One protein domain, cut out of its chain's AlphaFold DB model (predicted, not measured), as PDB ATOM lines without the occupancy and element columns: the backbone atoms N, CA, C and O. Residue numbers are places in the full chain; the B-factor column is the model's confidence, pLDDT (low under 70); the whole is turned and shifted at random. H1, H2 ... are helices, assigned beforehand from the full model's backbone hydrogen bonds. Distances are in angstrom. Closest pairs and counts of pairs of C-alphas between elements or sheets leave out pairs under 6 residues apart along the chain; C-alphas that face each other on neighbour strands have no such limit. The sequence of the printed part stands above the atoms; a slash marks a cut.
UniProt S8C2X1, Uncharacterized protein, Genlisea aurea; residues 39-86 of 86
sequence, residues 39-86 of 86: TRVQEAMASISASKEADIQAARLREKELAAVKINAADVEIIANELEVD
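This is residues 39 to 86 of the 86 residues of an uncharacterized protein of Genlisea aurea (UniProt S8C2X1). The model is an L made of one long, straight helix, H1, and one short helix, H2, set off from its far end by an extended link, residues 68 to 72, with no packed core. The printed part has 48 residues with two named helices, H1 then H2, and no named strand; the class is all helix. It is extended, with a radius of gyration of the C-alphas of 19.1 A, and the C-alphas span 57 by 23 by 8 A.

H1, residues 39 to 67, begins at C-alpha 39 (-37.107, 66.920, 15.978) and measures 41.8 A from first to last C-alpha. H2, residues 73 to 83, measures 15.4 A and ends at C-alpha 83 (-39.662, 15.976, 1.966).

H1 and H2 are apart, with no C-alpha of the one within 8 A of the other. A tight link of 5 residues joins them. Residues 39 to 75 stand free, of which 39 to 67 belong to H1 and 73 to 75 to H2. In H1 and H2 every O i to N i+4 pair is within hydrogen-bond range.

The two C-alphas farthest apart, those of Thr 39 and Ala 74, are 57.3 A apart. The printed part has no cut and ends at Asp 86, the chain's last residue. The mean pLDDT of the printed part is 92.2, and no printed residue is under 70.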
ATOM      1  N   THR A  39     -38.547  67.092  16.219       85.81
ATOM      2  CA  THR A  39     -37.107  66.920  15.978       85.81
ATOM      3  C   THR A  39     -36.680  65.507  16.355       85.81
ATOM      4  O   THR A  39     -36.084  64.786  15.556       85.81
ATOM      5  N   ARG A  40     -37.094  65.056  17.543       84.19
ATOM      6  CA  ARG A  40     -36.799  63.706  18.035       84.19
ATOM      7  C   ARG A  40     -37.452  62.623  17.173       84.19
ATOM      8  O   ARG A  40     -36.863  61.563  16.970       84.19
ATOM      9  N   VAL A  41     -38.661  62.877  16.663       86.56
ATOM     10  CA  VAL A  41     -39.339  61.959  15.732       86.56
ATOM     11  C   VAL A  41     -38.596  61.881  14.401       86.56
ATOM     12  O   VAL A  41     -38.409  60.783  13.887       86.56
ATOM     13  N   GLN A  42     -38.146  63.011  13.851       85.75
ATOM     14  CA  GLN A  42     -37.392  63.038  12.595       85.75
ATOM     15  C   GLN A  42     -36.064  62.283  12.700       85.75
ATOM     16  O   GLN A  42     -35.764  61.476  11.824       85.75
ATOM     17  N   GLU A  43     -35.307  62.475  13.783       88.94
ATOM     18  CA  GLU A  43     -34.056  61.740  14.025       88.94
ATOM     19  C   GLU A  43     -34.291  60.229  14.142       88.94
ATOM     20  O   GLU A  43     -33.607  59.432  13.495       88.94
ATOM     21  N   ALA A  44     -35.298  59.819  14.919       89.31
ATOM     22  CA  ALA A  44     -35.650  58.410  15.064       89.31
ATOM     23  C   ALA A  44     -36.121  57.798  13.734       89.31
ATOM     24  O   ALA A  44     -35.704  56.695  13.381       89.31
ATOM     25  N   MET A  45     -36.942  58.520  12.967       90.19
ATOM     26  CA  MET A  45     -37.399  58.082  11.646       90.19
ATOM     27  C   MET A  45     -36.242  57.948  10.655       90.19
ATOM     28  O   MET A  45     -36.199  56.961   9.926       90.19
ATOM     29  N   ALA A  46     -35.287  58.882  10.661       91.81
ATOM     30  CA  ALA A  46     -34.091  58.809   9.825       91.81
ATOM     31  C   ALA A  46     -33.212  57.598  10.182       91.81
ATOM     32  O   ALA A  46     -32.691  56.918   9.298       91.81
ATOM     33  N   SER A  47     -33.087  57.276  11.474       91.19
ATOM     34  CA  SER A  47     -32.395  56.061  11.913       91.19
ATOM     35  C   SER A  47     -33.111  54.795  11.431       91.19
ATOM     36  O   SER A  47     -32.459  53.876  10.944       91.19
ATOM     37  N   ILE A  48     -34.444  54.744  11.535       91.88
ATOM     38  CA  ILE A  48     -35.242  53.594  11.081       91.88
ATOM     39  C   ILE A  48     -35.144  53.434   9.562       91.88
ATOM     40  O   ILE A  48     -34.990  52.313   9.075       91.88
ATOM     41  N   SER A  49     -35.213  54.531   8.803       91.75
ATOM     42  CA  SER A  49     -35.098  54.475   7.346       91.75
ATOM     43  C   SER A  49     -33.717  53.999   6.915       91.75
ATOM     44  O   SER A  49     -33.635  53.132   6.053       91.75
ATOM     45  N   ALA A  50     -32.648  54.488   7.551       92.50
ATOM     46  CA  ALA A  50     -31.287  54.050   7.254       92.50
ATOM     47  C   ALA A  50     -31.093  52.548   7.523       92.50
ATOM     48  O   ALA A  50     -30.537  51.838   6.685       92.50
ATOM     49  N   SER A  51     -31.596  52.037   8.654       91.62
ATOM     50  CA  SER A  51     -31.569  50.596   8.944       91.62
ATOM     51  C   SER A  51     -32.364  49.792   7.916       91.62
ATOM     52  O   SER A  51     -31.854  48.818   7.370       91.62
ATOM     53  N   LYS A  52     -33.578  50.239   7.575       94.12
ATOM     54  CA  LYS A  52     -34.419  49.575   6.573       94.12
ATOM     55  C   LYS A  52     -33.761  49.542   5.193       94.12
ATOM     56  O   LYS A  52     -33.861  48.539   4.491       94.12
ATOM     57  N   GLU A  53     -33.106  50.623   4.782       92.94
ATOM     58  CA  GLU A  53     -32.370  50.667   3.517       92.94
ATOM     59  C   GLU A  53     -31.212  49.669   3.511       92.94
ATOM     60  O   GLU A  53     -31.052  48.939   2.532       92.94
ATOM     61  N   ALA A  54     -30.451  49.580   4.604       93.19
ATOM     62  CA  ALA A  54     -29.383  48.594   4.738       93.19
ATOM     63  C   ALA A  54     -29.917  47.155   4.625       93.19
ATOM     64  O   ALA A  54     -29.361  46.355   3.868       93.19
ATOM     65  N   ASP A  55     -31.034  46.852   5.291       93.75
ATOM     66  CA  ASP A  55     -31.676  45.534   5.233       93.75
ATOM     67  C   ASP A  55     -32.155  45.191   3.816       93.75
ATOM     68  O   ASP A  55     -31.946  44.075   3.336       93.75
ATOM     69  N   ILE A  56     -32.746  46.155   3.103       94.19
ATOM     70  CA  ILE A  56     -33.186  45.971   1.713       94.19
ATOM     71  C   ILE A  56     -31.992  45.676   0.803       94.19
ATOM     72  O   ILE A  56     -32.065  44.781  -0.042       94.19
ATOM     73  N   GLN A  57     -30.885  46.405   0.957       93.81
ATOM     74  CA  GLN A  57     -29.693  46.161   0.143       93.81
ATOM     75  C   GLN A  57     -29.072  44.797   0.451       93.81
ATOM     76  O   GLN A  57     -28.689  44.080  -0.474       93.81
ATOM     77  N   ALA A  58     -29.026  44.401   1.725       94.00
ATOM     78  CA  ALA A  58     -28.560  43.079   2.127       94.00
ATOM     79  C   ALA A  58     -29.440  41.962   1.538       94.00
ATOM     80  O   ALA A  58     -28.916  41.001   0.971       94.00
ATOM     81  N   ALA A  59     -30.767  42.113   1.595       94.38
ATOM     82  CA  ALA A  59     -31.707  41.173   0.988       94.38
ATOM     83  C   ALA A  59     -31.507  41.075  -0.531       94.38
ATOM     84  O   ALA A  59     -31.446  39.975  -1.073       94.38
ATOM     85  N   ARG A  60     -31.313  42.212  -1.208       94.62
ATOM     86  CA  ARG A  60     -31.080  42.262  -2.655       94.62
ATOM     87  C   ARG A  60     -29.773  41.587  -3.069       94.62
ATOM     88  O   ARG A  60     -29.730  40.915  -4.097       94.62
ATOM     89  N   LEU A  61     -28.700  41.775  -2.301       94.75
ATOM     90  CA  LEU A  61     -27.426  41.098  -2.552       94.75
ATOM     91  C   LEU A  61     -27.569  39.588  -2.370       94.75
ATOM     92  O   LEU A  61     -27.173  38.834  -3.257       94.75
ATOM     93  N   ARG A  62     -28.218  39.161  -1.283       94.62
ATOM     94  CA  ARG A  62     -28.497  37.746  -1.017       94.62
ATOM     95  C   ARG A  62     -29.348  37.115  -2.120       94.62
ATOM     96  O   ARG A  62     -29.031  36.029  -2.587       94.62
ATOM     97  N   GLU A  63     -30.397  37.796  -2.572       93.44
ATOM     98  CA  GLU A  63     -31.238  37.329  -3.679       93.44
ATOM     99  C   GLU A  63     -30.432  37.191  -4.975       93.44
ATOM    100  O   GLU A  63     -30.532  36.179  -5.664       93.44
ATOM    101  N   LYS A  64     -29.572  38.169  -5.283       94.00
ATOM    102  CA  LYS A  64     -28.702  38.120  -6.463       94.00
ATOM    103  C   LYS A  64     -27.731  36.939  -6.417       94.00
ATOM    104  O   LYS A  64     -27.488  36.318  -7.450       94.00
ATOM    105  N   GLU A  65     -27.167  36.642  -5.250       92.75
ATOM    106  CA  GLU A  65     -26.293  35.484  -5.054       92.75
ATOM    107  C   GLU A  65     -27.050  34.168  -5.263       92.75
ATOM    108  O   GLU A  65     -26.574  33.305  -5.998       92.75
ATOM    109  N   LEU A  66     -28.252  34.041  -4.692       92.69
ATOM    110  CA  LEU A  66     -29.099  32.856  -4.856       92.69
ATOM    111  C   LEU A  66     -29.554  32.666  -6.311       92.69
ATOM    112  O   LEU A  66     -29.540  31.547  -6.814       92.69
ATOM    113  N   ALA A  67     -29.883  33.748  -7.018       91.88
ATOM    114  CA  ALA A  67     -30.288  33.698  -8.422       91.88
ATOM    115  C   ALA A  67     -29.160  33.248  -9.369       91.88
ATOM    116  O   ALA A  67     -29.425  32.762 -10.466       91.88
ATOM    117  N   ALA A  68     -27.895  33.410  -8.969       94.00
ATOM    118  CA  ALA A  68     -26.752  32.946  -9.751       94.00
ATOM    119  C   ALA A  68     -26.504  31.431  -9.620       94.00
ATOM    120  O   ALA A  68     -25.713  30.868 -10.385       94.00
ATOM    121  N   VAL A  69     -27.156  30.760  -8.663       94.12
ATOM    122  CA  VAL A  69     -27.023  29.317  -8.450       94.12
ATOM    123  C   VAL A  69     -27.725  28.567  -9.581       94.12
ATOM    124  O   VAL A  69     -28.891  28.801  -9.886       94.12
ATOM    125  N   LYS A  70     -27.009  27.636 -10.217       93.25
ATOM    126  CA  LYS A  70     -27.593  26.752 -11.231       93.25
ATOM    127  C   LYS A  70     -28.402  25.660 -10.540       93.25
ATOM    128  O   LYS A  70     -27.845  24.915  -9.739       93.25
ATOM    129  N   ILE A  71     -29.682  25.555 -10.882       93.31
ATOM    130  CA  ILE A  71     -30.615  24.584 -10.304       93.31
ATOM    131  C   ILE A  71     -30.920  23.497 -11.340       93.31
ATOM    132  O   ILE A  71     -31.139  23.794 -12.516       93.31
ATOM    133  N   ASN A  72     -30.929  22.241 -10.898       95.38
ATOM    134  CA  ASN A  72     -31.348  21.089 -11.689       95.38
ATOM    135  C   ASN A  72     -32.787  20.706 -11.321       95.38
ATOM    136  O   ASN A  72     -33.088  20.488 -10.152       95.38
ATOM    137  N   ALA A  73     -33.666  20.606 -12.319       93.69
ATOM    138  CA  ALA A  73     -35.086  20.332 -12.103       93.69
ATOM    139  C   ALA A  73     -35.353  18.949 -11.486       93.69
ATOM    140  O   ALA A  73     -36.239  18.827 -10.646       93.69
ATOM    141  N   ALA A  74     -34.565  17.930 -11.851       94.38
ATOM    142  CA  ALA A  74     -34.749  16.575 -11.328       94.38
ATOM    143  C   ALA A  74     -34.492  16.503  -9.813       94.38
ATOM    144  O   ALA A  74     -35.206  15.817  -9.089       94.38
ATOM    145  N   ASP A  75     -33.500  17.254  -9.331       94.62
ATOM    146  CA  ASP A  75     -33.157  17.276  -7.909       94.62
ATOM    147  C   ASP A  75     -34.252  17.986  -7.098       94.62
ATOM    148  O   ASP A  75     -34.589  17.545  -6.004       94.62
ATOM    149  N   VAL A  76     -34.860  19.042  -7.655       93.06
ATOM    150  CA  VAL A  76     -35.996  19.741  -7.029       93.06
ATOM    151  C   VAL A  76     -37.207  18.818  -6.906       93.06
ATOM    152  O   VAL A  76     -37.812  18.764  -5.843       93.06
ATOM    153  N   GLU A  77     -37.536  18.067  -7.957       92.62
ATOM    154  CA  GLU A  77     -38.679  17.145  -7.959       92.62
ATOM    155  C   GLU A  77     -38.506  16.005  -6.946       92.62
ATOM    156  O   GLU A  77     -39.442  15.677  -6.218       92.62
ATOM    157  N   ILE A  78     -37.303  15.429  -6.846       95.25
ATOM    158  CA  ILE A  78     -37.004  14.403  -5.836       95.25
ATOM    159  C   ILE A  78     -37.149  14.989  -4.428       95.25
ATOM    160  O   ILE A  78     -37.801  14.387  -3.581       95.25
ATOM    161  N   ILE A  79     -36.577  16.169  -4.172       93.56
ATOM    162  CA  ILE A  79     -36.621  16.796  -2.845       93.56
ATOM    163  C   ILE A  79     -38.056  17.161  -2.448       93.56
ATOM    164  O   ILE A  79     -38.450  16.876  -1.320       93.56
ATOM    165  N   ALA A  80     -38.836  17.754  -3.355       94.38
ATOM    166  CA  ALA A  80     -40.222  18.137  -3.094       94.38
ATOM    167  C   ALA A  80     -41.092  16.922  -2.741       94.38
ATOM    168  O   ALA A  80     -41.854  16.964  -1.777       94.38
ATOM    169  N   ASN A  81     -40.921  15.812  -3.467       93.12
ATOM    170  CA  ASN A  81     -41.685  14.587  -3.237       93.12
ATOM    171  C   ASN A  81     -41.263  13.844  -1.959       93.12
ATOM    172  O   ASN A  81     -42.122  13.339  -1.246       93.12
ATOM    173  N   GLU A  82     -39.963  13.764  -1.662       94.81
ATOM    174  CA  GLU A  82     -39.459  13.014  -0.499       94.81
ATOM    175  C   GLU A  82     -39.593  13.790   0.819       94.81
ATOM    176  O   GLU A  82     -39.738  13.185   1.881       94.81
ATOM    177  N   LEU A  83     -39.521  15.126   0.778       94.38
ATOM    178  CA  LEU A  83     -39.662  15.976   1.966       94.38
ATOM    179  C   LEU A  83     -41.061  16.578   2.131       94.38
ATOM    180  O   LEU A  83     -41.290  17.244   3.138       94.38
ATOM    181  N   GLU A  84     -41.970  16.346   1.182       90.69
ATOM    182  CA  GLU A  84     -43.330  16.904   1.172       90.69
ATOM    183  C   GLU A  84     -43.327  18.440   1.343       90.69
ATOM    184  O   GLU A  84     -44.035  19.000   2.182       90.69
ATOM    185  N   VAL A  85     -42.484  19.126   0.561       91.19
ATOM    186  CA  VAL A  85     -42.322  20.592   0.582       91.19
ATOM    187  C   VAL A  85     -42.696  21.219  -0.762       91.19
ATOM    188  O   VAL A  85     -42.347  20.673  -1.809       91.19
ATOM    189  N   ASP A  86     -43.373  22.372  -0.706       80.69
ATOM    190  CA  ASP A  86     -43.746  23.210  -1.863       80.69
ATOM    191  C   ASP A  86     -42.674  24.261  -2.207       80.69
ATOM    192  O   ASP A  86     -42.090  24.862  -1.269       80.69
TER     193      ASP A  86